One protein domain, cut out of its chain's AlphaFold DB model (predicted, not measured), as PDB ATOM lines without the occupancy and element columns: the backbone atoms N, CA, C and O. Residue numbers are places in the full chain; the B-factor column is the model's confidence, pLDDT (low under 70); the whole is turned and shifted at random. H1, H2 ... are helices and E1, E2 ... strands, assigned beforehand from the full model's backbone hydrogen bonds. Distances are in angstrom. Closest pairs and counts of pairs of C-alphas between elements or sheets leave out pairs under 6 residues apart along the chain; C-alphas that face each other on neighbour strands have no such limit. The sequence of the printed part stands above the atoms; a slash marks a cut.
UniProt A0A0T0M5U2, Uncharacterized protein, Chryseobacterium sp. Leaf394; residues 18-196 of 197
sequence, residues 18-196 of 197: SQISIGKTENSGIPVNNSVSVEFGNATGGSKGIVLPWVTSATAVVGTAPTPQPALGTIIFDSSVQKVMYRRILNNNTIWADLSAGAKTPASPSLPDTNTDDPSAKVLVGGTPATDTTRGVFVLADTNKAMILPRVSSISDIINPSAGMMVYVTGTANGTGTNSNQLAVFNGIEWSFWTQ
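What this domain is: This is residues 18 to 196 of the 197 residues of an uncharacterized protein of Chryseobacterium sp. Leaf394 (UniProt A0A0T0M5U2). Little regular structure: a rounded body of long loops holds four small sheets, parallel E1 E2 E8 and E6 E7 towards one side, antiparallel E3 E4 E5 and E9 E10 E11 towards another. Of 179 printed residues 53 are in named elements, mostly strand, running E1, E2, H1, then E3 to E11. It is compact, radius of gyration of the C-alphas 16.7 A, spanning 46 by 43 by 37 A.

How they stand to each other: E1, residues 20 to 22, and E8, 146 to 148, are parallel neighbours of E2, 36 to 40; within hydrogen-bond range are N 22 and O 39, 2.9 A, and N 37 and O 146, 2.9 A. H1, 58 to 61, too short for an O i to N i+4 pair and with 0 of 1 O i to N i+3 pairs within range, is on the meander, successive antiparallel neighbours, of E3, 75 to 78, E4, 83 to 90, and E5, 93 to 98, at height 9.5 A; its Ala 58 and Asp 78 of E3 have the closest C-alphas, 5.8 A. N 76 and O 85, 3.0 A, and N 88 and O 95, 3.0 A, are within range. E6, 123 to 125, is parallel to E7, 138 to 140, with N 139 and O 123 at 2.8 A. E9, 165 to 169, E10, 182 to 186, and E11, 191 to 194, form another meander, with N 167 and O 184 at 3.0 A, N 185 and O 192 at 2.9 A.

Where its parts are: E1 begins at C-alpha 20 (15.642, 163.584, -8.690); E4 is 18.7 A long and bends by 62 degrees at residue 87; E11 ends at C-alpha 194 (29.261, 144.942, -19.660).

The domain as a whole: The printed part has no cut; the farthest C-alphas, Pro 66 and Thr 178, are 48.3 A apart. The E5 to E6 link is long, 24 residues. pLDDT is under 70 at residues 63, 65 to 66, 173 to 180 and 196.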
ATOM      1  N   SER A  18       7.967 164.253  -7.160       75.81
ATOM      2  CA  SER A  18       9.264 164.773  -7.582       75.81
ATOM      3  C   SER A  18      10.107 163.667  -8.193       75.81
ATOM      4  O   SER A  18      10.110 162.535  -7.713       75.81
ATOM      5  N   GLN A  19      10.866 164.021  -9.220       88.25
ATOM      6  CA  GLN A  19      11.970 163.217  -9.723       88.25
ATOM      7  C   GLN A  19      13.284 163.877  -9.299       88.25
ATOM      8  O   GLN A  19      13.320 165.086  -9.065       88.25
ATOM      9  N   ILE A  20      14.357 163.096  -9.198       91.50
ATOM     10  CA  ILE A  20      15.642 163.584  -8.690       91.50
ATOM     11  C   ILE A  20      16.616 163.743  -9.857       91.50
ATOM     12  O   ILE A  20      16.768 162.842 -10.678       91.50
ATOM     13  N   SER A  21      17.301 164.882  -9.923       92.94
ATOM     14  CA  SER A  21      18.458 165.082 -10.798       92.94
ATOM     15  C   SER A  21      19.658 165.521  -9.974       92.94
ATOM     16  O   SER A  21      19.543 166.408  -9.131       92.94
ATOM     17  N   ILE A  22      20.814 164.902 -10.212       92.31
ATOM     18  CA  ILE A  22      22.058 165.165  -9.482       92.31
ATOM     19  C   ILE A  22      23.140 165.562 -10.482       92.31
ATOM     20  O   ILE A  22      23.442 164.822 -11.414       92.31
ATOM     21  N   GLY A  23      23.749 166.732 -10.282       89.69
ATOM     22  CA  GLY A  23      24.868 167.196 -11.110       89.69
ATOM     23  C   GLY A  23      24.499 167.538 -12.559       89.69
ATOM     24  O   GLY A  23      25.389 167.624 -13.400       89.69
ATOM     25  N   LYS A  24      23.209 167.722 -12.853       88.31
ATOM     26  CA  LYS A  24      22.708 168.141 -14.164       88.31
ATOM     27  C   LYS A  24      22.697 169.668 -14.242       88.31
ATOM     28  O   LYS A  24      22.111 170.325 -13.385       88.31
ATOM     29  N   THR A  25      23.367 170.223 -15.245       85.06
ATOM     30  CA  THR A  25      23.464 171.677 -15.472       85.06
ATOM     31  C   THR A  25      22.680 172.116 -16.704       85.06
ATOM     32  O   THR A  25      22.297 173.278 -16.810       85.06
ATOM     33  N   GLU A  26      22.417 171.193 -17.627       78.81
ATOM     34  CA  GLU A  26      21.552 171.414 -18.783       78.81
ATOM     35  C   GLU A  26      20.066 171.290 -18.392       78.81
ATOM     36  O   GLU A  26      19.701 170.564 -17.463       78.81
ATOM     37  N   ASN A  27      19.187 171.993 -19.113       77.12
ATOM     38  CA  ASN A  27      17.723 171.932 -18.964       77.12
ATOM     39  C   ASN A  27      17.215 172.134 -17.520       77.12
ATOM     40  O   ASN A  27      16.283 171.460 -17.080       77.12
ATOM     41  N   SER A  28      17.836 173.053 -16.771       75.31
ATOM     42  CA  SER A  28      17.436 173.444 -15.408       75.31
ATOM     43  C   SER A  28      17.362 172.290 -14.398       75.31
ATOM     44  O   SER A  28      16.585 172.354 -13.446       75.31
ATOM     45  N   GLY A  29      18.141 171.220 -14.596       80.06
ATOM     46  CA  GLY A  29      18.133 170.071 -13.686       80.06
ATOM     47  C   GLY A  29      16.846 169.239 -13.748       80.06
ATOM     48  O   GLY A  29      16.529 168.537 -12.794       80.06
ATOM     49  N   ILE A  30      16.090 169.319 -14.846       85.31
ATOM     50  CA  ILE A  30      14.885 168.510 -15.058       85.31
ATOM     51  C   ILE A  30      15.291 167.154 -15.668       85.31
ATOM     52  O   ILE A  30      16.070 167.125 -16.631       85.31
ATOM     53  N   PRO A  31      14.770 166.020 -15.166       88.94
ATOM     54  CA  PRO A  31      14.979 164.720 -15.795       88.94
ATOM     55  C   PRO A  31      14.467 164.653 -17.235       88.94
ATOM     56  O   PRO A  31      13.567 165.382 -17.635       88.94
ATOM     57  N   VAL A  32      15.031 163.744 -18.024       90.12
ATOM     58  CA  VAL A  32      14.756 163.631 -19.463       90.12
ATOM     59  C   VAL A  32      13.303 163.257 -19.777       90.12
ATOM     60  O   VAL A  32      12.781 163.659 -20.813       90.12
ATOM     61  N   ASN A  33      12.640 162.488 -18.909       90.62
ATOM     62  CA  ASN A  33      11.227 162.131 -19.037       90.62
ATOM     63  C   ASN A  33      10.648 161.654 -17.693       90.62
ATOM     64  O   ASN A  33      11.367 161.517 -16.706       90.62
ATOM     65  N   ASN A  34       9.346 161.363 -17.666       90.62
ATOM     66  CA  ASN A  34       8.601 160.934 -16.478       90.62
ATOM     67  C   ASN A  34       8.860 159.478 -16.031       90.62
ATOM     68  O   ASN A  34       8.424 159.107 -14.940       90.62
ATOM     69  N   SER A  35       9.577 158.669 -16.811       92.81
ATOM     70  CA  SER A  35       9.937 157.277 -16.491       92.81
ATOM     71  C   SER A  35      11.256 157.163 -15.719       92.81
ATOM     72  O   SER A  35      11.767 156.063 -15.517       92.81
ATOM     73  N   VAL A  36      11.827 158.285 -15.280       93.12
ATOM     74  CA  VAL A  36      13.085 158.328 -14.524       93.12
ATOM     75  C   VAL A  36      12.811 158.569 -13.040       93.12
ATOM     76  O   VAL A  36      12.008 159.433 -12.691       93.12
ATOM     77  N   SER A  37      13.451 157.821 -12.146       93.00
ATOM     78  CA  SER A  37      13.389 158.075 -10.698       93.00
ATOM     79  C   SER A  37      14.513 159.021 -10.272       93.00
ATOM     80  O   SER A  37      14.268 160.045  -9.627       93.00
ATOM     81  N   VAL A  38      15.734 158.714 -10.718       94.00
ATOM     82  CA  VAL A  38      16.948 159.506 -10.493       94.00
ATOM     83  C   VAL A  38      17.746 159.616 -11.786       94.00
ATOM     84  O   VAL A  38      17.973 158.617 -12.466       94.00
ATOM     85  N   GLU A  39      18.209 160.818 -12.107       94.12
ATOM     86  CA  GLU A  39      19.112 161.080 -13.225       94.12
ATOM     87  C   GLU A  39      20.400 161.741 -12.747       94.12
ATOM     88  O   GLU A  39      20.369 162.695 -11.970       94.12
ATOM     89  N   PHE A  40      21.538 161.254 -13.236       94.00
ATOM     90  CA  PHE A  40      22.842 161.832 -12.938       94.00
ATOM     91  C   PHE A  40      23.455 162.494 -14.171       94.00
ATOM     92  O   PHE A  40      23.525 161.892 -15.242       94.00
ATOM     93  N   GLY A  41      23.994 163.697 -13.978       91.19
ATOM     94  CA  GLY A  41      24.762 164.419 -14.987       91.19
ATOM     95  C   GLY A  41      23.948 164.863 -16.205       91.19
ATOM     96  O   GLY A  41      22.719 164.790 -16.234       91.19
ATOM     97  N   ASN A  42      24.660 165.365 -17.213       88.75
ATOM     98  CA  ASN A  42      24.076 165.782 -18.485       88.75
ATOM     99  C   ASN A  42      24.009 164.615 -19.475       88.75
ATOM    100  O   ASN A  42      24.733 163.622 -19.364       88.75
ATOM    101  N   ALA A  43      23.150 164.752 -20.488       84.62
ATOM    102  CA  ALA A  43      22.960 163.695 -21.474       84.62
ATOM    103  C   ALA A  43      24.186 163.480 -22.370       84.62
ATOM    104  O   ALA A  43      24.411 162.359 -22.823       84.62
ATOM    105  N   THR A  44      24.959 164.544 -22.574       82.31
ATOM    106  CA  THR A  44      26.211 164.613 -23.335       82.31
ATOM    107  C   THR A  44      27.406 163.984 -22.609       82.31
ATOM    108  O   THR A  44      28.477 163.862 -23.195       82.31
ATOM    109  N   GLY A  45      27.217 163.526 -21.368       81.19
ATOM    110  CA  GLY A  45      28.248 162.900 -20.551       81.19
ATOM    111  C   GLY A  45      28.933 163.867 -19.581       81.19
ATOM    112  O   GLY A  45      28.512 165.007 -19.386       81.19
ATOM    113  N   GLY A  46      29.983 163.380 -18.928       87.12
ATOM    114  CA  GLY A  46      30.808 164.125 -17.986       87.12
ATOM    115  C   GLY A  46      32.012 163.303 -17.529       87.12
ATOM    116  O   GLY A  46      32.364 162.304 -18.146       87.12
ATOM    117  N   SER A  47      32.630 163.719 -16.424       91.88
ATOM    118  CA  SER A  47      33.842 163.107 -15.851       91.88
ATOM    119  C   SER A  47      33.624 162.535 -14.446       91.88
ATOM    120  O   SER A  47      34.560 162.392 -13.659       91.88
ATOM    121  N   LYS A  48      32.367 162.254 -14.083       93.38
ATOM    122  CA  LYS A  48      31.978 161.791 -12.745       93.38
ATOM    123  C   LYS A  48      31.245 160.458 -12.830       93.38
ATOM    124  O   LYS A  48      30.510 160.211 -13.779       93.38
ATOM    125  N   GLY A  49      31.412 159.645 -11.792       95.00
ATOM    126  CA  GLY A  49      30.688 158.395 -11.594       95.00
ATOM    127  C   GLY A  49      30.065 158.302 -10.209       95.00
ATOM    128  O   GLY A  49      30.253 159.187  -9.372       95.00
ATOM    129  N   ILE A  50      29.327 157.220  -9.972       95.62
ATOM    130  CA  ILE A  50      28.859 156.856  -8.631       95.62
ATOM    131  C   ILE A  50      29.920 155.962  -8.008       95.62
ATOM    132  O   ILE A  50      30.354 155.003  -8.640       95.62
ATOM    133  N   VAL A  51      30.315 156.255  -6.773       95.69
ATOM    134  CA  VAL A  51      31.124 155.334  -5.971       95.69
ATOM    135  C   VAL A  51      30.171 154.454  -5.176       95.69
ATOM    136  O   VAL A  51      29.305 154.952  -4.456       95.69
ATOM    137  N   LEU A  52      30.293 153.146  -5.364       95.94
ATOM    138  CA  LEU A  52      29.500 152.157  -4.649       95.94
ATOM    139  C   LEU A  52      29.926 152.080  -3.177       95.94
ATOM    140  O   LEU A  52      31.099 152.307  -2.882       95.94
ATOM    141  N   PRO A  53      29.022 151.686  -2.261       92.56
ATOM    142  CA  PRO A  53      29.399 151.387  -0.886       92.56
ATOM    143  C   PRO A  53      30.491 150.315  -0.835       92.56
ATOM    144  O   PRO A  53      30.363 149.253  -1.460       92.56
ATOM    145  N   TRP A  54      31.562 150.605  -0.100       93.31
ATOM    146  CA  TRP A  54      32.640 149.660   0.162       93.31
ATOM    147  C   TRP A  54      32.254 148.811   1.361       93.31
ATOM    148  O   TRP A  54      32.002 149.327   2.444       93.31
ATOM    149  N   VAL A  55      32.203 147.501   1.166       91.38
ATOM    150  CA  VAL A  55      31.875 146.552   2.229       91.38
ATOM    151  C   VAL A  55      33.072 145.660   2.500       91.38
ATOM    152  O   VAL A  55      33.884 145.395   1.608       91.38
ATOM    153  N   THR A  56      33.195 145.183   3.735       91.25
ATOM    154  CA  THR A  56      34.290 144.289   4.137       91.25
ATOM    155  C   THR A  56      34.288 143.001   3.319       91.25
ATOM    156  O   THR A  56      35.338 142.586   2.845       91.25
ATOM    157  N   SER A  57      33.113 142.411   3.091       92.25
ATOM    158  CA  SER A  57      32.904 141.355   2.099       92.25
ATOM    159  C   SER A  57      31.438 141.241   1.686       92.25
ATOM    160  O   SER A  57      30.530 141.613   2.431       92.25
ATOM    161  N   ALA A  58      31.173 140.647   0.526       92.75
ATOM    162  CA  ALA A  58      29.828 140.347   0.049       92.75
ATOM    163  C   ALA A  58      29.074 139.396   0.996       92.75
ATOM    164  O   ALA A  58      27.848 139.463   1.107       92.75
ATOM    165  N   THR A  59      29.800 138.534   1.715       89.88
ATOM    166  CA  THR A  59      29.242 137.670   2.763       89.88
ATOM    167  C   THR A  59      28.900 138.441   4.035       89.88
ATOM    168  O   THR A  59      27.888 138.131   4.649       89.88
ATOM    169  N   ALA A  60      29.663 139.476   4.403       87.38
ATOM    170  CA  ALA A  60      29.398 140.290   5.592       87.38
ATOM    171  C   ALA A  60      28.117 141.135   5.475       87.38
ATOM    172  O   ALA A  60      27.503 141.479   6.483       87.38
ATOM    173  N   VAL A  61      27.677 141.448   4.250       86.62
ATOM    174  CA  VAL A  61      26.412 142.170   4.004       86.62
ATOM    175  C   VAL A  61      25.190 141.250   4.143       86.62
ATOM    176  O   VAL A  61      24.078 141.709   4.427       86.62
ATOM    177  N   VAL A  62      25.377 139.944   3.943       84.94
ATOM    178  CA  VAL A  62      24.330 138.927   4.088       84.94
ATOM    179  C   VAL A  62      24.142 138.667   5.582       84.94
ATOM    180  O   VAL A  62      25.023 138.142   6.254       84.94
ATOM    181  N   GLY A  63      22.990 139.067   6.122       69.88
ATOM    182  CA  GLY A  63      22.678 138.819   7.529       69.88
ATOM    183  C   GLY A  63      22.400 137.337   7.787       69.88
ATOM    184  O   GLY A  63      22.046 136.589   6.876       69.88
ATOM    185  N   THR A  64      22.480 136.899   9.037       71.44
ATOM    186  CA  THR A  64      21.858 135.634   9.449       71.44
ATOM    187  C   THR A  64      20.364 135.861   9.661       71.44
ATOM    188  O   THR A  64      19.969 136.900  10.188       71.44
ATOM    189  N   ALA A  65      19.512 134.905   9.279       64.56
ATOM    190  CA  ALA A  65      18.088 134.981   9.615       64.56
ATOM    191  C   ALA A  65      17.922 135.194  11.140       64.56
ATOM    192  O   ALA A  65      18.659 134.572  11.908       64.56
ATOM    193  N   PRO A  66      17.007 136.070  11.599       67.56
ATOM    194  CA  PRO A  66      15.902 136.694  10.862       67.56
ATOM    195  C   PRO A  66      16.239 138.043  10.201       67.56
ATOM    196  O   PRO A  66      15.334 138.709   9.699       67.56
ATOM    197  N   THR A  67      17.502 138.479  10.198       70.44
ATOM    198  CA  THR A  67      17.880 139.757   9.587       70.44
ATOM    199  C   THR A  67      17.525 139.734   8.094       70.44
ATOM    200  O   THR A  67      17.897 138.776   7.406       70.44
ATOM    201  N   PRO A  68      16.811 140.751   7.563       73.62
ATOM    202  CA  PRO A  68      16.445 140.755   6.152       73.62
ATOM    203  C   PRO A  68      17.708 140.703   5.287       73.62
ATOM    204  O   PRO A  68      18.781 141.087   5.736       73.62
ATOM    205  N   GLN A  69      17.630 140.220   4.055       85.69
ATOM    206  CA  GLN A  69      18.800 140.132   3.175       85.69
ATOM    207  C   GLN A  69      18.920 141.391   2.307       85.69
ATOM    208  O   GLN A  69      17.894 142.032   2.066       85.69
ATOM    209  N   PRO A  70      20.122 141.764   1.818       88.31
ATOM    210  CA  PRO A  70      20.226 142.765   0.753       88.31
ATOM    211  C   PRO A  70      19.308 142.367  -0.407       88.31
ATOM    212  O   PRO A  70      19.139 141.177  -0.669       88.31
ATOM    213  N   ALA A  71      18.676 143.322  -1.080       90.19
ATOM    214  CA  ALA A  71      17.746 143.011  -2.162       90.19
ATOM    215  C   ALA A  71      18.443 142.304  -3.343       90.19
ATOM    216  O   ALA A  71      19.665 142.338  -3.504       90.19
ATOM    217  N   LEU A  72      17.674 141.627  -4.196       92.56
ATOM    218  CA  LEU A  72      18.170 141.333  -5.544       92.56
ATOM    219  C   LEU A  72      18.358 142.666  -6.270       92.56
ATOM    220  O   LEU A  72      17.595 143.600  -6.038       92.56
ATOM    221  N   GLY A  73      19.375 142.772  -7.117       93.31
ATOM    222  CA  GLY A  73      19.707 144.047  -7.743       93.31
ATOM    223  C   GLY A  73      20.807 144.832  -7.021       93.31
ATOM    224  O   GLY A  73      21.355 145.765  -7.600       93.31
ATOM    225  N   THR A  74      21.146 144.479  -5.774       95.44
ATOM    226  CA  THR A  74      22.162 145.197  -4.987       95.44
ATOM    227  C   THR A  74      23.539 145.118  -5.648       95.44
ATOM    228  O   THR A  74      23.983 144.034  -6.030       95.44
ATOM    229  N   ILE A  75      24.224 146.261  -5.726       97.31
ATOM    230  CA  ILE A  75      25.602 146.387  -6.211       97.31
ATOM    231  C   ILE A  75      26.467 146.945  -5.075       97.31
ATOM    232  O   ILE A  75      26.066 147.898  -4.408       97.31
ATOM    233  N   ILE A  76      27.636 146.347  -4.852       96.50
ATOM    234  CA  ILE A  76      28.605 146.728  -3.811       96.50
ATOM    235  C   ILE A  76      30.025 146.700  -4.374       96.50
ATOM    236  O   ILE A  76      30.281 146.024  -5.370       96.50
ATOM    237  N   PHE A  77      30.959 147.365  -3.699       96.94
ATOM    238  CA  PHE A  77      32.380 147.069  -3.844       96.94
ATOM    239  C   PHE A  77      32.838 146.201  -2.670       96.94
ATOM    240  O   PHE A  77      32.785 146.626  -1.517       96.94
ATOM    241  N   ASP A  78      33.256 144.973  -2.957       95.62
ATOM    242  CA  ASP A  78      33.780 144.039  -1.965       95.62
ATOM    243  C   ASP A  78      35.283 144.280  -1.782       95.62
ATOM    244  O   ASP A  78      36.089 143.964  -2.662       95.62
ATOM    245  N   SER A  79      35.659 144.841  -0.631       94.31
ATOM    246  CA  SER A  79      37.052 145.170  -0.313       94.31
ATOM    247  C   SER A  79      37.922 143.944  -0.002       94.31
ATOM    248  O   SER A  79      39.142 144.030  -0.140       94.31
ATOM    249  N   SER A  80      37.346 142.785   0.335       93.38
ATOM    250  CA  SER A  80      38.127 141.559   0.560       93.38
ATOM    251  C   SER A  80      38.699 140.984  -0.734       93.38
ATOM    252  O   SER A  80      39.808 140.452  -0.738       93.38
ATOM    253  N   VAL A  81      37.964 141.126  -1.842       94.62
ATOM    254  CA  VAL A  81      38.380 140.627  -3.164       94.62
ATOM    255  C   VAL A  81      38.708 141.739  -4.160       94.62
ATOM    256  O   VAL A  81      39.232 141.448  -5.234       94.62
ATOM    257  N   GLN A  82      38.455 143.004  -3.805       96.00
ATOM    258  CA  GLN A  82      38.645 144.192  -4.647       96.00
ATOM    259  C   GLN A  82      37.875 144.092  -5.972       96.00
ATOM    260  O   GLN A  82      38.428 144.252  -7.067       96.00
ATOM    261  N   LYS A  83      36.581 143.773  -5.865       96.31
ATOM    262  CA  LYS A  83      35.680 143.554  -7.005       96.31
ATOM    263  C   LYS A  83      34.343 144.243  -6.792       96.31
ATOM    264  O   LYS A  83      33.854 144.343  -5.668       96.31
ATOM    265  N   VAL A  84      33.734 144.692  -7.885       97.69
ATOM    266  CA  VAL A  84      32.335 145.122  -7.860       97.69
ATOM    267  C   VAL A  84      31.445 143.890  -7.970       97.69
ATOM    268  O   VAL A  84      31.567 143.127  -8.921       97.69
ATOM    269  N   MET A  85      30.541 143.698  -7.012       97.12
ATOM    270  CA  MET A  85      29.681 142.515  -6.931       97.12
ATOM    271  C   MET A  85      28.212 142.895  -7.115       97.12
ATOM    272  O   MET A  85      27.753 143.902  -6.580       97.12
ATOM    273  N   TYR A  86      27.462 142.056  -7.830       96.38
ATOM    274  CA  TYR A  86      26.038 142.225  -8.128       96.38
ATOM    275  C   TYR A  86      25.210 141.041  -7.622       96.38
ATOM    276  O   TYR A  86      25.468 139.890  -7.983       96.38
ATOM    277  N   ARG A  87      24.189 141.302  -6.802       95.94
ATOM    278  CA  ARG A  87      23.339 140.258  -6.218       95.94
ATOM    279  C   ARG A  87      22.218 139.857  -7.172       95.94
ATOM    280  O   ARG A  87      21.324 140.655  -7.451       95.94
ATOM    281  N   ARG A  88      22.218 138.602  -7.629       94.75
ATOM    282  CA  ARG A  88      21.230 138.078  -8.590       94.75
ATOM    283  C   ARG A  88      20.831 136.634  -8.320       94.75
ATOM    284  O   ARG A  88      21.470 135.941  -7.534       94.75
ATOM    285  N   ILE A  89      19.805 136.177  -9.032       95.75
ATOM    286  CA  ILE A  89      19.474 134.756  -9.136       95.75
ATOM    287  C   ILE A  89      20.214 134.152 -10.331       95.75
ATOM    288  O   ILE A  89      20.162 134.688 -11.435       95.75
ATOM    289  N   LEU A  90      20.884 133.025 -10.107       94.50
ATOM    290  CA  LEU A  90      21.419 132.157 -11.152       94.50
ATOM    291  C   LEU A  90      21.052 130.716 -10.798       94.50
ATOM    292  O   LEU A  90      21.375 130.254  -9.707       94.50
ATOM    293  N   ASN A  91      20.375 130.009 -11.706       95.44
ATOM    294  CA  ASN A  91      19.956 128.614 -11.507       95.44
ATOM    295  C   ASN A  91      19.214 128.391 -10.173       95.44
ATOM    296  O   ASN A  91      19.576 127.510  -9.399       95.44
ATOM    297  N   ASN A  92      18.212 129.229  -9.880       94.75
ATOM    298  CA  ASN A  92      17.423 129.232  -8.634       94.75
ATOM    299  C   ASN A  92      18.205 129.523  -7.340       94.75
ATOM    300  O   ASN A  92      17.615 129.520  -6.263       94.75
ATOM    301  N   ASN A  93      19.498 129.841  -7.426       93.75
ATOM    302  CA  ASN A  93      20.319 130.216  -6.282       93.75
ATOM    303  C   ASN A  93      20.570 131.719  -6.264       93.75
ATOM    304  O   ASN A  93      20.842 132.333  -7.297       93.75
ATOM    305  N   THR A  94      20.518 132.313  -5.072       93.69
ATOM    306  CA  THR A  94      20.945 133.703  -4.887       93.69
ATOM    307  C   THR A  94      22.459 133.753  -4.767       93.69
ATOM    308  O   THR A  94      23.026 133.130  -3.873       93.69
ATOM    309  N   ILE A  95      23.103 134.504  -5.657       94.12
ATOM    310  CA  ILE A  95      24.558 134.615  -5.732       94.12
ATOM    311  C   ILE A  95      25.004 136.074  -5.810       94.12
ATOM    312  O   ILE A  95      24.247 136.956  -6.225       94.12
ATOM    313  N   TRP A  96      26.270 136.300  -5.474       95.94
ATOM    314  CA  TRP A  96      27.008 137.501  -5.846       95.94
ATOM    315  C   TRP A  96      27.788 137.223  -7.132       95.94
ATOM    316  O   TRP A  96      28.670 136.370  -7.153       95.94
ATOM    317  N   ALA A  97      27.428 137.905  -8.215       95.88
ATOM    318  CA  ALA A  97      28.140 137.858  -9.484       95.88
ATOM    319  C   ALA A  97      29.235 138.932  -9.514       95.88
ATOM    320  O   ALA A  97      28.975 140.075  -9.149       95.88
ATOM    321  N   ASP A  98      30.434 138.567  -9.965       96.00
ATOM    322  CA  ASP A  98      31.562 139.489 -10.121       96.00
ATOM    323  C   ASP A  98      31.389 140.338 -11.393       96.00
ATOM    324  O   ASP A  98      31.469 139.819 -12.508       96.00
ATOM    325  N   LEU A  99      31.140 141.642 -11.225       96.38
ATOM    326  CA  LEU A  99      31.098 142.624 -12.314       96.38
ATOM    327  C   LEU A  99      32.497 143.083 -12.756       96.38
ATOM    328  O   LEU A  99      32.646 143.774 -13.759       96.38
ATOM    329  N   SER A 100      33.537 142.700 -12.034       96.12
ATOM    330  CA  SER A 100      34.939 142.960 -12.352       96.12
ATOM    331  C   SER A 100      35.667 141.677 -12.785       96.12
ATOM    332  O   SER A 100      36.893 141.562 -12.639       96.12
ATOM    333  N   ALA A 101      34.914 140.697 -13.301       90.62
ATOM    334  CA  ALA A 101      35.438 139.417 -13.752       90.62
ATOM    335  C   ALA A 101      36.494 139.612 -14.852       90.62
ATOM    336  O   ALA A 101      36.296 140.362 -15.805       90.62
ATOM    337  N   GLY A 102      37.636 138.938 -14.710       88.81
ATOM    338  CA  GLY A 102      38.766 139.041 -15.640       88.81
ATOM    339  C   GLY A 102      39.713 140.223 -15.394       88.81
ATOM    340  O   GLY A 102      40.835 140.185 -15.891       88.81
ATOM    341  N   ALA A 103      39.327 141.224 -14.593       92.81
ATOM    342  CA  ALA A 103      40.252 142.279 -14.171       92.81
ATOM    343  C   ALA A 103      41.278 141.752 -13.156       92.81
ATOM    344  O   ALA A 103      40.995 140.843 -12.367       92.81
ATOM    345  N   LYS A 104      42.457 142.368 -13.111       93.88
ATOM    346  CA  LYS A 104      43.464 142.092 -12.081       93.88
ATOM    347  C   LYS A 104      42.987 142.568 -10.711       93.88
ATOM    348  O   LYS A 104      42.179 143.488 -10.600       93.88
ATOM    349  N   THR A 105      43.513 141.962  -9.654       91.88
ATOM    350  CA  THR A 105      43.319 142.445  -8.282       91.88
ATOM    351  C   THR A 105      44.373 143.518  -7.966       91.88
ATOM    352  O   THR A 105      45.554 143.279  -8.234       91.88
ATOM    353  N   PRO A 106      43.995 144.688  -7.414       90.31
ATOM    354  CA  PRO A 106      44.934 145.687  -6.910       90.31
ATOM    355  C   PRO A 106      45.952 145.088  -5.931       90.31
ATOM    356  O   PRO A 106      45.577 144.365  -5.011       90.31
ATOM    357  N   ALA A 107      47.236 145.417  -6.099       89.31
ATOM    358  CA  ALA A 107      48.287 144.980  -5.174       89.31
ATOM    359  C   ALA A 107      48.181 145.671  -3.803       89.31
ATOM    360  O   ALA A 107      48.475 145.064  -2.776       89.31
ATOM    361  N   SER A 108      47.740 146.934  -3.794       90.81
ATOM    362  CA  SER A 108      47.349 147.655  -2.584       90.81
ATOM    363  C   SER A 108      45.823 147.680  -2.510       90.81
ATOM    364  O   SER A 108      45.202 148.216  -3.432       90.81
ATOM    365  N   PRO A 109      45.202 147.118  -1.460       88.06
ATOM    366  CA  PRO A 109      43.753 147.089  -1.352       88.06
ATOM    367  C   PRO A 109      43.194 148.489  -1.093       88.06
ATOM    368  O   PRO A 109      43.723 149.252  -0.283       88.06
ATOM    369  N   SER A 110      42.087 148.808  -1.755       88.94
ATOM    370  CA  SER A 110      41.207 149.912  -1.382       88.94
ATOM    371  C   SER A 110      40.353 149.454  -0.205       88.94
ATOM    372  O   SER A 110      39.561 148.518  -0.342       88.94
ATOM    373  N   LEU A 111      40.558 150.064   0.961       85.69
ATOM    374  CA  LEU A 111      39.876 149.698   2.200       85.69
ATOM    375  C   LEU A 111      38.870 150.779   2.593       85.69
ATOM    376  O   LEU A 111      39.190 151.957   2.425       85.69
ATOM    377  N   PRO A 112      37.687 150.405   3.122       77.88
ATOM    378  CA  PRO A 112      36.772 151.376   3.713       77.88
ATOM    379  C   PRO A 112      37.501 152.194   4.776       77.88
ATOM    380  O   PRO A 112      38.458 151.724   5.400       77.88
ATOM    381  N   ASP A 113      37.063 153.438   4.945       80.88
ATOM    382  CA  ASP A 113      37.588 154.261   6.019       80.88
ATOM    383  C   ASP A 113      37.229 153.653   7.391       80.88
ATOM    384  O   ASP A 113      36.476 152.686   7.513       80.88
ATOM    385  N   THR A 114      37.826 154.191   8.450       84.44
ATOM    386  CA  THR A 114      37.573 153.709   9.813       84.44
ATOM    387  C   THR A 114      36.297 154.293  10.417       84.44
ATOM    388  O   THR A 114      36.069 154.125  11.618       84.44
ATOM    389  N   ASN A 115      35.496 155.036   9.644       84.25
ATOM    390  CA  ASN A 115      34.265 155.607  10.157       84.25
ATOM    391  C   ASN A 115      33.240 154.493  10.363       84.25
ATOM    392  O   ASN A 115      33.189 153.494   9.648       84.25
ATOM    393  N   THR A 116      32.428 154.648  11.403       82.50
ATOM    394  CA  THR A 116      31.342 153.706  11.665       82.50
ATOM    395  C   THR A 116      30.140 154.106  10.822       82.50
ATOM    396  O   THR A 116      29.575 155.178  11.034       82.50
ATOM    397  N   ASP A 117      29.748 153.242   9.888       81.00
ATOM    398  CA  ASP A 117      28.506 153.402   9.137       81.00
ATOM    399  C   ASP A 117      27.283 153.264  10.052       81.00
ATOM    400  O   ASP A 117      27.256 152.433  10.963       81.00
ATOM    401  N   ASP A 118      26.234 154.037   9.769       84.56
ATOM    402  CA  ASP A 118      24.916 153.823  10.364       84.56
ATOM    403  C   ASP A 118      24.183 152.713   9.584       84.56
ATOM    404  O   ASP A 118      23.744 152.941   8.452       84.56
ATOM    405  N   PRO A 119      23.988 151.514  10.166       76.56
ATOM    406  CA  PRO A 119      23.342 150.400   9.475       76.56
ATOM    407  C   PRO A 119      21.846 150.636   9.210       76.56
ATOM    408  O   PRO A 119      21.226 149.852   8.485       76.56
ATOM    409  N   SER A 120      21.254 151.672   9.812       80.12
ATOM    410  CA  SER A 120      19.867 152.088   9.596       80.12
ATOM    411  C   SER A 120      19.717 153.173   8.526       80.12
ATOM    412  O   SER A 120      18.595 153.428   8.076       80.12
ATOM    413  N   ALA A 121      20.823 153.774   8.070       87.31
ATOM    414  CA  ALA A 121      20.792 154.791   7.033       87.31
ATOM    415  C   ALA A 121      20.231 154.217   5.723       87.31
ATOM    416  O   ALA A 121      20.731 153.235   5.170       87.31
ATOM    417  N   LYS A 122      19.175 154.858   5.218       90.38
ATOM    418  CA  LYS A 122      18.513 154.504   3.961       90.38
ATOM    419  C   LYS A 122      18.050 155.766   3.248       90.38
ATOM    420  O   LYS A 122      17.265 156.546   3.781       90.38
ATOM    421  N   VAL A 123      18.453 155.898   1.992       93.12
ATOM    422  CA  VAL A 123      17.819 156.777   1.014       93.12
ATOM    423  C   VAL A 123      16.877 155.928   0.168       93.12
ATOM    424  O   VAL A 123      17.316 155.065  -0.588       93.12
ATOM    425  N   LEU A 124      15.575 156.168   0.311       93.69
ATOM    426  CA  LEU A 124      14.532 155.517  -0.475       93.69
ATOM    427  C   LEU A 124      14.027 156.487  -1.547       93.69
ATOM    428  O   LEU A 124      13.522 157.558  -1.215       93.69
ATOM    429  N   VAL A 125      14.151 156.112  -2.818       93.19
ATOM    430  CA  VAL A 125      13.580 156.861  -3.943       93.19
ATOM    431  C   VAL A 125      12.378 156.104  -4.483       93.19
ATOM    432  O   VAL A 125      12.509 154.970  -4.947       93.19
ATOM    433  N   GLY A 126      11.215 156.745  -4.420       89.94
ATOM    434  CA  GLY A 126       9.937 156.097  -4.700       89.94
ATOM    435  C   GLY A 126       9.412 155.298  -3.506       89.94
ATOM    436  O   GLY A 126       9.906 155.418  -2.384       89.94
ATOM    437  N   GLY A 127       8.388 154.480  -3.748       88.69
ATOM    438  CA  GLY A 127       7.784 153.616  -2.729       88.69
ATOM    439  C   GLY A 127       7.139 154.360  -1.548       88.69
ATOM    440  O   GLY A 127       6.858 155.559  -1.602       88.69
ATOM    441  N   THR A 128       6.888 153.623  -0.462       88.69
ATOM    442  CA  THR A 128       6.291 154.147   0.778       88.69
ATOM    443  C   THR A 128       7.251 153.894   1.943       88.69
ATOM    444  O   THR A 128       7.348 152.751   2.392       88.69
ATOM    445  N   PRO A 129       7.930 154.930   2.482       86.44
ATOM    446  CA  PRO A 129       8.943 154.763   3.528       86.44
ATOM    447  C   PRO A 129       8.472 153.974   4.754       86.44
ATOM    448  O   PRO A 129       9.224 153.172   5.294       86.44
ATOM    449  N   ALA A 130       7.213 154.155   5.166       87.19
ATOM    450  CA  ALA A 130       6.647 153.486   6.339       87.19
ATOM    451  C   ALA A 130       6.504 151.960   6.186       87.19
ATOM    452  O   ALA A 130       6.361 151.263   7.186       87.19
ATOM    453  N   THR A 131       6.505 151.440   4.956       90.00
ATOM    454  CA  THR A 131       6.263 150.017   4.671       90.00
ATOM    455  C   THR A 131       7.390 149.356   3.878       90.00
ATOM    456  O   THR A 131       7.371 148.139   3.702       90.00
ATOM    457  N   ASP A 132       8.363 150.120   3.377       90.06
ATOM    458  CA  ASP A 132       9.490 149.577   2.622       90.06
ATOM    459  C   ASP A 132      10.533 148.941   3.555       90.06
ATOM    460  O   ASP A 132      11.296 149.610   4.258       90.06
ATOM    461  N   THR A 133      10.593 147.611   3.517       88.81
ATOM    462  CA  THR A 133      11.543 146.797   4.289       88.81
ATOM    463  C   THR A 133      12.785 146.403   3.483       88.81
ATOM    464  O   THR A 133      13.647 145.679   3.982       88.81
ATOM    465  N   THR A 134      12.916 146.900   2.249       90.31
ATOM    466  CA  THR A 134      14.018 146.584   1.334       90.31
ATOM    467  C   THR A 134      15.348 147.012   1.951       90.31
ATOM    468  O   THR A 134      15.517 148.177   2.303       90.31
ATOM    469  N   ARG A 135      16.323 146.113   2.117       87.44
ATOM    470  CA  ARG A 135      17.633 146.504   2.668       87.44
ATOM    471  C   ARG A 135      18.533 147.117   1.602       87.44
ATOM    472  O   ARG A 135      18.739 146.526   0.545       87.44
ATOM    473  N   GLY A 136      19.131 148.251   1.950       89.00
ATOM    474  CA  GLY A 136      20.133 148.963   1.168       89.00
ATOM    475  C   GLY A 136      20.262 150.400   1.665       89.00
ATOM    476  O   GLY A 136      19.290 150.963   2.165       89.00
ATOM    477  N   VAL A 137      21.451 150.987   1.517       90.81
ATOM    478  CA  VAL A 137      21.691 152.403   1.856       90.81
ATOM    479  C   VAL A 137      21.087 153.352   0.818       90.81
ATOM    480  O   VAL A 137      20.710 154.472   1.142       90.81
ATOM    481  N   PHE A 138      20.937 152.884  -0.423       93.94
ATOM    482  CA  PHE A 138      20.242 153.570  -1.506       93.94
ATOM    483  C   PHE A 138      19.331 152.568  -2.218       93.94
ATOM    484  O   PHE A 138      19.803 151.574  -2.771       93.94
ATOM    485  N   VAL A 139      18.021 152.801  -2.153       94.62
ATOM    486  CA  VAL A 139      16.987 151.892  -2.654       94.62
ATOM    487  C   VAL A 139      16.106 152.633  -3.653       94.62
ATOM    488  O   VAL A 139      15.497 153.650  -3.326       94.62
ATOM    489  N   LEU A 140      16.011 152.085  -4.864       94.38
ATOM    490  CA  LEU A 140      15.075 152.521  -5.897       94.38
ATOM    491  C   LEU A 140      13.820 151.644  -5.797       94.38
ATOM    492  O   LEU A 140      13.850 150.486  -6.207       94.38
ATOM    493  N   ALA A 141      12.747 152.171  -5.213       93.38
ATOM    494  CA  ALA A 141      11.520 151.423  -4.921       93.38
ATOM    495  C   ALA A 141      10.361 151.712  -5.890       93.38
ATOM    496  O   ALA A 141       9.290 151.117  -5.766       93.38
ATOM    497  N   ASP A 142      10.549 152.611  -6.858       90.31
ATOM    498  CA  ASP A 142       9.589 152.781  -7.948       90.31
ATOM    499  C   ASP A 142       9.489 151.502  -8.793       90.31
ATOM    500  O   ASP A 142      10.490 150.938  -9.226       90.31
ATOM    501  N   THR A 143       8.264 151.064  -9.084       91.12
ATOM    502  CA  THR A 143       8.012 149.825  -9.842       91.12
ATOM    503  C   THR A 143       8.035 150.017 -11.357       91.12
ATOM    504  O   THR A 143       8.042 149.041 -12.104       91.12
ATOM    505  N   ASN A 144       8.024 151.265 -11.828       91.38
ATOM    506  CA  ASN A 144       7.900 151.620 -13.243       91.38
ATOM    507  C   ASN A 144       8.826 152.770 -13.672       91.38
ATOM    508  O   ASN A 144       8.611 153.369 -14.727       91.38
ATOM    509  N   LYS A 145       9.840 153.094 -12.863       92.69
ATOM    510  CA  LYS A 145      10.833 154.126 -13.176       92.69
ATOM    511  C   LYS A 145      12.243 153.572 -13.054       92.69
ATOM    512  O   LYS A 145      12.513 152.728 -12.207       92.69
ATOM    513  N   ALA A 146      13.144 154.077 -13.887       91.81
ATOM    514  CA  ALA A 146      14.542 153.670 -13.907       91.81
ATOM    515  C   ALA A 146      15.465 154.787 -13.415       91.81
ATOM    516  O   ALA A 146      15.164 155.973 -13.551       91.81
ATOM    517  N   MET A 147      16.624 154.401 -12.891       94.56
ATOM    518  CA  MET A 147      17.734 155.323 -12.685       94.56
ATOM    519  C   MET A 147      18.551 155.440 -13.973       94.56
ATOM    520  O   MET A 147      18.861 154.439 -14.616       94.56
ATOM    521  N   ILE A 148      18.955 156.660 -14.309       94.38
ATOM    522  CA  ILE A 148      19.952 156.930 -15.341       94.38
ATOM    523  C   ILE A 148      21.289 157.166 -14.649       94.38
ATOM    524  O   ILE A 148      21.453 158.170 -13.962       94.38
ATOM    525  N   LEU A 149      22.236 156.249 -14.847       95.56
ATOM    526  CA  LEU A 149      23.600 156.360 -14.327       95.56
ATOM    527  C   LEU A 149      24.340 157.593 -14.876       95.56
ATOM    528  O   LEU A 149      24.006 158.059 -15.970       95.56
ATOM    529  N   PRO A 150      25.384 158.078 -14.174       95.25
ATOM    530  CA  PRO A 150      26.284 159.083 -14.720       95.25
ATOM    531  C   PRO A 150      26.862 158.596 -16.044       95.25
ATOM    532  O   PRO A 150      27.428 157.501 -16.122       95.25
ATOM    533  N   ARG A 151      26.689 159.410 -17.082       93.12
ATOM    534  CA  ARG A 151      27.168 159.102 -18.427       93.12
ATOM    535  C   ARG A 151      28.562 159.669 -18.623       93.12
ATOM    536  O   ARG A 151      28.822 160.799 -18.215       93.12
ATOM    537  N   VAL A 152      29.427 158.919 -19.293       92.12
ATOM    538  CA  VAL A 152      30.752 159.390 -19.712       92.12
ATOM    539  C   VAL A 152      30.992 159.041 -21.179       92.12
ATOM    540  O   VAL A 152      30.628 157.956 -21.638       92.12
ATOM    541  N   SER A 153      31.593 159.959 -21.933       89.69
ATOM    542  CA  SER A 153      31.988 159.700 -23.322       89.69
ATOM    543  C   SER A 153      33.117 158.680 -23.390       89.69
ATOM    544  O   SER A 153      33.074 157.770 -24.211       89.69
ATOM    545  N   SER A 154      34.094 158.810 -22.497       89.56
ATOM    546  CA  SER A 154      35.214 157.893 -22.352       89.56
ATOM    547  C   SER A 154      35.570 157.750 -20.878       89.56
ATOM    548  O   SER A 154      35.530 158.716 -20.117       89.56
ATOM    549  N   ILE A 155      36.008 156.560 -20.463       91.94
ATOM    550  CA  ILE A 155      36.584 156.377 -19.120       91.94
ATOM    551  C   ILE A 155      37.859 157.211 -18.909       91.94
ATOM    552  O   ILE A 155      38.217 157.488 -17.769       91.94
ATOM    553  N   SER A 156      38.535 157.639 -19.985       91.81
ATOM    554  CA  SER A 156      39.711 158.517 -19.899       91.81
ATOM    555  C   SER A 156      39.372 159.926 -19.424       91.81
ATOM    556  O   SER A 156      40.266 160.650 -19.000       91.81
ATOM    557  N   ASP A 157      38.097 160.316 -19.496       91.44
ATOM    558  CA  ASP A 157      37.629 161.622 -19.028       91.44
ATOM    559  C   ASP A 157      37.584 161.673 -17.491       91.44
ATOM    560  O   ASP A 157      37.533 162.748 -16.893       91.44
ATOM    561  N   ILE A 158      37.627 160.507 -16.836       94.50
ATOM    562  CA  ILE A 158      37.670 160.366 -15.385       94.50
ATOM    563  C   ILE A 158      39.133 160.270 -14.954       94.50
ATOM    564  O   ILE A 158      39.771 159.221 -15.047       94.50
ATOM    565  N   ILE A 159      39.667 161.373 -14.438       94.50
ATOM    566  CA  ILE A 159      41.017 161.400 -13.875       94.50
ATOM    567  C   ILE A 159      40.993 160.770 -12.479       94.50
ATOM    568  O   ILE A 159      40.230 161.209 -11.623       94.50
ATOM    569  N   ASN A 160      41.855 159.774 -12.248       93.88
ATOM    570  CA  ASN A 160      41.995 159.055 -10.974       93.88
ATOM    571  C   ASN A 160      40.661 158.487 -10.437       93.88
ATOM    572  O   ASN A 160      40.189 158.916  -9.380       93.88
ATOM    573  N   PRO A 161      40.026 157.535 -11.148       95.62
ATOM    574  CA  PRO A 161      38.793 156.913 -10.675       95.62
ATOM    575  C   PRO A 161      38.997 156.216  -9.323       95.62
ATOM    576  O   PRO A 161      40.023 155.589  -9.069       95.62
ATOM    577  N   SER A 162      37.989 156.309  -8.458       95.31
ATOM    578  CA  SER A 162      37.966 155.603  -7.174       95.31
ATOM    579  C   SER A 162      37.572 154.144  -7.373       95.31
ATOM    580  O   SER A 162      36.711 153.844  -8.203       95.31
ATOM    581  N   ALA A 163      38.133 153.233  -6.578       96.38
ATOM    582  CA  ALA A 163      37.654 151.855  -6.540       96.38
ATOM    583  C   ALA A 163      36.147 151.808  -6.223       96.38
ATOM    584  O   ALA A 163      35.617 152.645  -5.487       96.38
ATOM    585  N   GLY A 164      35.437 150.866  -6.841       97.00
ATOM    586  CA  GLY A 164      33.981 150.788  -6.754       97.00
ATOM    587  C   GLY A 164      33.247 151.853  -7.568       97.00
ATOM    588  O   GLY A 164      32.039 152.004  -7.398       97.00
ATOM    589  N   MET A 165      33.930 152.609  -8.434       97.75
ATOM    590  CA  MET A 165      33.262 153.559  -9.319       97.75
ATOM    591  C   MET A 165      32.478 152.838 -10.418       97.75
ATOM    592  O   MET A 165      32.961 151.882 -11.021       97.75
ATOM    593  N   MET A 166      31.279 153.339 -10.697       97.31
ATOM    594  CA  MET A 166      30.362 152.847 -11.714       97.31
ATOM    595  C   MET A 166      29.880 154.004 -12.597       97.31
ATOM    596  O   MET A 166      29.457 155.052 -12.095       97.31
ATOM    597  N   VAL A 167      29.924 153.797 -13.914       95.81
ATOM    598  CA  VAL A 167      29.473 154.752 -14.939       95.81
ATOM    599  C   VAL A 167      28.776 154.030 -16.085       95.81
ATOM    600  O   VAL A 167      28.932 152.823 -16.270       95.81
ATOM    601  N   TYR A 168      28.024 154.784 -16.878       94.25
ATOM    602  CA  TYR A 168      27.516 154.329 -18.163       94.25
ATOM    603  C   TYR A 168      28.305 155.002 -19.285       94.25
ATOM    604  O   TYR A 168      28.283 156.225 -19.425       94.25
ATOM    605  N   VAL A 169      29.033 154.214 -20.069       92.00
ATOM    606  CA  VAL A 169      29.798 154.734 -21.203       92.00
ATOM    607  C   VAL A 169      28.847 154.902 -22.384       92.00
ATOM    608  O   VAL A 169      27.981 154.056 -22.604       92.00
ATOM    609  N   THR A 170      28.963 156.019 -23.106       89.12
ATOM    610  CA  THR A 170      28.126 156.324 -24.283       89.12
ATOM    611  C   THR A 170      28.933 156.607 -25.546       89.12
ATOM    612  O   THR A 170      28.372 156.603 -26.641       89.12
ATOM    613  N   GLY A 171      30.227 156.906 -25.417       80.00
ATOM    614  CA  GLY A 171      31.097 157.221 -26.548       80.00
ATOM    615  C   GLY A 171      31.835 156.004 -27.095       80.00
ATOM    616  O   GLY A 171      31.807 154.912 -26.536       80.00
ATOM    617  N   THR A 172      32.503 156.202 -28.227       71.69
ATOM    618  CA  THR A 172      33.190 155.138 -28.972       71.69
ATOM    619  C   THR A 172      34.626 154.885 -28.498       71.69
ATOM    620  O   THR A 172      35.149 153.781 -28.651       71.69
ATOM    621  N   ALA A 173      35.266 155.884 -27.881       60.50
ATOM    622  CA  ALA A 173      36.633 155.803 -27.372       60.50
ATOM    623  C   ALA A 173      36.647 155.321 -25.911       60.50
ATOM    624  O   ALA A 173      35.997 155.906 -25.054       60.50
ATOM    625  N   ASN A 174      37.348 154.212 -25.649       60.12
ATOM    626  CA  ASN A 174      37.422 153.492 -24.364       60.12
ATOM    627  C   ASN A 174      36.069 153.164 -23.689       60.12
ATOM    628  O   ASN A 174      36.007 152.884 -22.498       60.12
ATOM    629  N   GLY A 175      35.005 153.090 -24.498       57.38
ATOM    630  CA  GLY A 175      33.998 152.017 -24.490       57.38
ATOM    631  C   GLY A 175      34.161 151.035 -25.675       57.38
ATOM    632  O   GLY A 175      33.343 150.158 -25.906       57.38
ATOM    633  N   THR A 176      35.216 151.204 -26.464       58.91
ATOM    634  CA  THR A 176      35.801 150.271 -27.447       58.91
ATOM    635  C   THR A 176      34.905 149.708 -28.568       58.91
ATOM    636  O   THR A 176      35.080 148.555 -28.959       58.91
ATOM    637  N   GLY A 177      34.004 150.514 -29.146       60.84
ATOM    638  CA  GLY A 177      33.216 150.156 -30.342       60.84
ATOM    639  C   GLY A 177      32.273 151.264 -30.845       60.84
ATOM    640  O   GLY A 177      32.157 152.323 -30.235       60.84
ATOM    641  N   THR A 178      31.596 151.056 -31.981       56.56
ATOM    642  CA  THR A 178      30.620 152.024 -32.525       56.56
ATOM    643  C   THR A 178      29.352 152.028 -31.658       56.56
ATOM    644  O   THR A 178      28.596 151.063 -31.669       56.56
ATOM    645  N   ASN A 179      29.117 153.124 -30.924       61.56
ATOM    646  CA  ASN A 179      28.048 153.333 -29.931       61.56
ATOM    647  C   ASN A 179      28.088 152.382 -28.723       61.56
ATOM    648  O   ASN A 179      27.120 151.670 -28.451       61.56
ATOM    649  N   SER A 180      29.198 152.401 -27.983       69.62
ATOM    650  CA  SER A 180      29.433 151.601 -26.776       69.62
ATOM    651  C   SER A 180      28.555 151.994 -25.590       69.62
ATOM    652  O   SER A 180      29.029 152.537 -24.601       69.62
ATOM    653  N   ASN A 181      27.269 151.703 -25.704       86.31
ATOM    654  CA  ASN A 181      26.252 151.831 -24.677       86.31
ATOM    655  C   ASN A 181      26.390 150.685 -23.674       86.31
ATOM    656  O   ASN A 181      25.842 149.602 -23.882       86.31
ATOM    657  N   GLN A 182      27.168 150.898 -22.617       89.25
ATOM    658  CA  GLN A 182      27.502 149.822 -21.690       89.25
ATOM    659  C   GLN A 182      27.802 150.317 -20.283       89.25
ATOM    660  O   GLN A 182      28.269 151.436 -20.061       89.25
ATOM    661  N   LEU A 183      27.567 149.433 -19.321       93.62
ATOM    662  CA  LEU A 183      27.985 149.633 -17.943       93.62
ATOM    663  C   LEU A 183      29.501 149.432 -17.840       93.62
ATOM    664  O   LEU A 183      30.028 148.439 -18.346       93.62
ATOM    665  N   ALA A 184      30.184 150.338 -17.146       94.88
ATOM    666  CA  ALA A 184      31.589 150.192 -16.798       94.88
ATOM    667  C   ALA A 184      31.792 150.338 -15.288       94.88
ATOM    668  O   ALA A 184      31.218 151.226 -14.651       94.88
ATOM    669  N   VAL A 185      32.622 149.463 -14.724       97.19
ATOM    670  CA  VAL A 185      32.970 149.460 -13.299       97.19
ATOM    671  C   VAL A 185      34.483 149.461 -13.117       97.19
ATOM    672  O   VAL A 185      35.190 148.758 -13.835       97.19
ATOM    673  N   PHE A 186      34.983 150.243 -12.162       97.19
ATOM    674  CA  PHE A 186      36.406 150.344 -11.849       97.19
ATOM    675  C   PHE A 186      36.710 149.684 -10.509       97.19
ATOM    676  O   PHE A 186      36.097 150.010  -9.489       97.19
ATOM    677  N   ASN A 187      37.683 148.777 -10.486       96.19
ATOM    678  CA  ASN A 187      38.011 148.015  -9.280       96.19
ATOM    679  C   ASN A 187      39.201 148.572  -8.477       96.19
ATOM    680  O   ASN A 187      39.657 147.929  -7.538       96.19
ATOM    681  N   GLY A 188      39.711 149.745  -8.857       94.94
ATOM    682  CA  GLY A 188      40.894 150.364  -8.256       94.94
ATOM    683  C   GLY A 188      42.120 150.349  -9.169       94.94
ATOM    684  O   GLY A 188      43.005 151.179  -8.981       94.94
ATOM    685  N   ILE A 189      42.163 149.472 -10.180       95.06
ATOM    686  CA  ILE A 189      43.257 149.448 -11.169       95.06
ATOM    687  C   ILE A 189      42.791 149.307 -12.618       95.06
ATOM    688  O   ILE A 189      43.416 149.871 -13.511       95.06
ATOM    689  N   GLU A 190      41.705 148.580 -12.870       94.62
ATOM    690  CA  GLU A 190      41.232 148.285 -14.220       94.62
ATOM    691  C   GLU A 190      39.716 148.492 -14.319       94.62
ATOM    692  O   GLU A 190      38.964 148.314 -13.355       94.62
ATOM    693  N   TRP A 191      39.278 148.893 -15.513       94.44
ATOM    694  CA  TRP A 191      37.866 148.988 -15.864       94.44
ATOM    695  C   TRP A 191      37.375 147.660 -16.440       94.44
ATOM    696  O   TRP A 191      38.061 147.026 -17.240       94.44
ATOM    697  N   SER A 192      36.167 147.261 -16.059       94.12
ATOM    698  CA  SER A 192      35.442 146.126 -16.634       94.12
ATOM    699  C   SER A 192      34.155 146.615 -17.286       94.12
ATOM    700  O   SER A 192      33.491 147.500 -16.745       94.12
ATOM    701  N   PHE A 193      33.809 146.040 -18.436       91.75
ATOM    702  CA  PHE A 193      32.739 146.523 -19.310       91.75
ATOM    703  C   PHE A 193      31.682 145.441 -19.540       91.75
ATOM    704  O   PHE A 193      32.022 144.280 -19.766       91.75
ATOM    705  N   TRP A 194      30.409 145.832 -19.493       88.88
ATOM    706  CA  TRP A 194      29.261 144.942 -19.660       88.88
ATOM    707  C   TRP A 194      28.365 145.442 -20.784       88.88
ATOM    708  O   TRP A 194      27.559 146.358 -20.590       88.88
ATOM    709  N   THR A 195      28.497 144.820 -21.953       73.88
ATOM    710  CA  THR A 195      27.580 145.016 -23.073       73.88
ATOM    711  C   THR A 195      26.370 144.107 -22.931       73.88
ATOM    712  O   THR A 195      26.437 143.021 -22.347       73.88
ATOM    713  N   GLN A 196      25.251 144.532 -23.510       54.69
ATOM    714  CA  GLN A 196      24.201 143.587 -23.856       54.69
ATOM    715  C   GLN A 196      24.789 142.561 -24.851       54.69
ATOM    716  O   GLN A 196      25.509 142.986 -25.758       54.69
TER     717      GLN A 196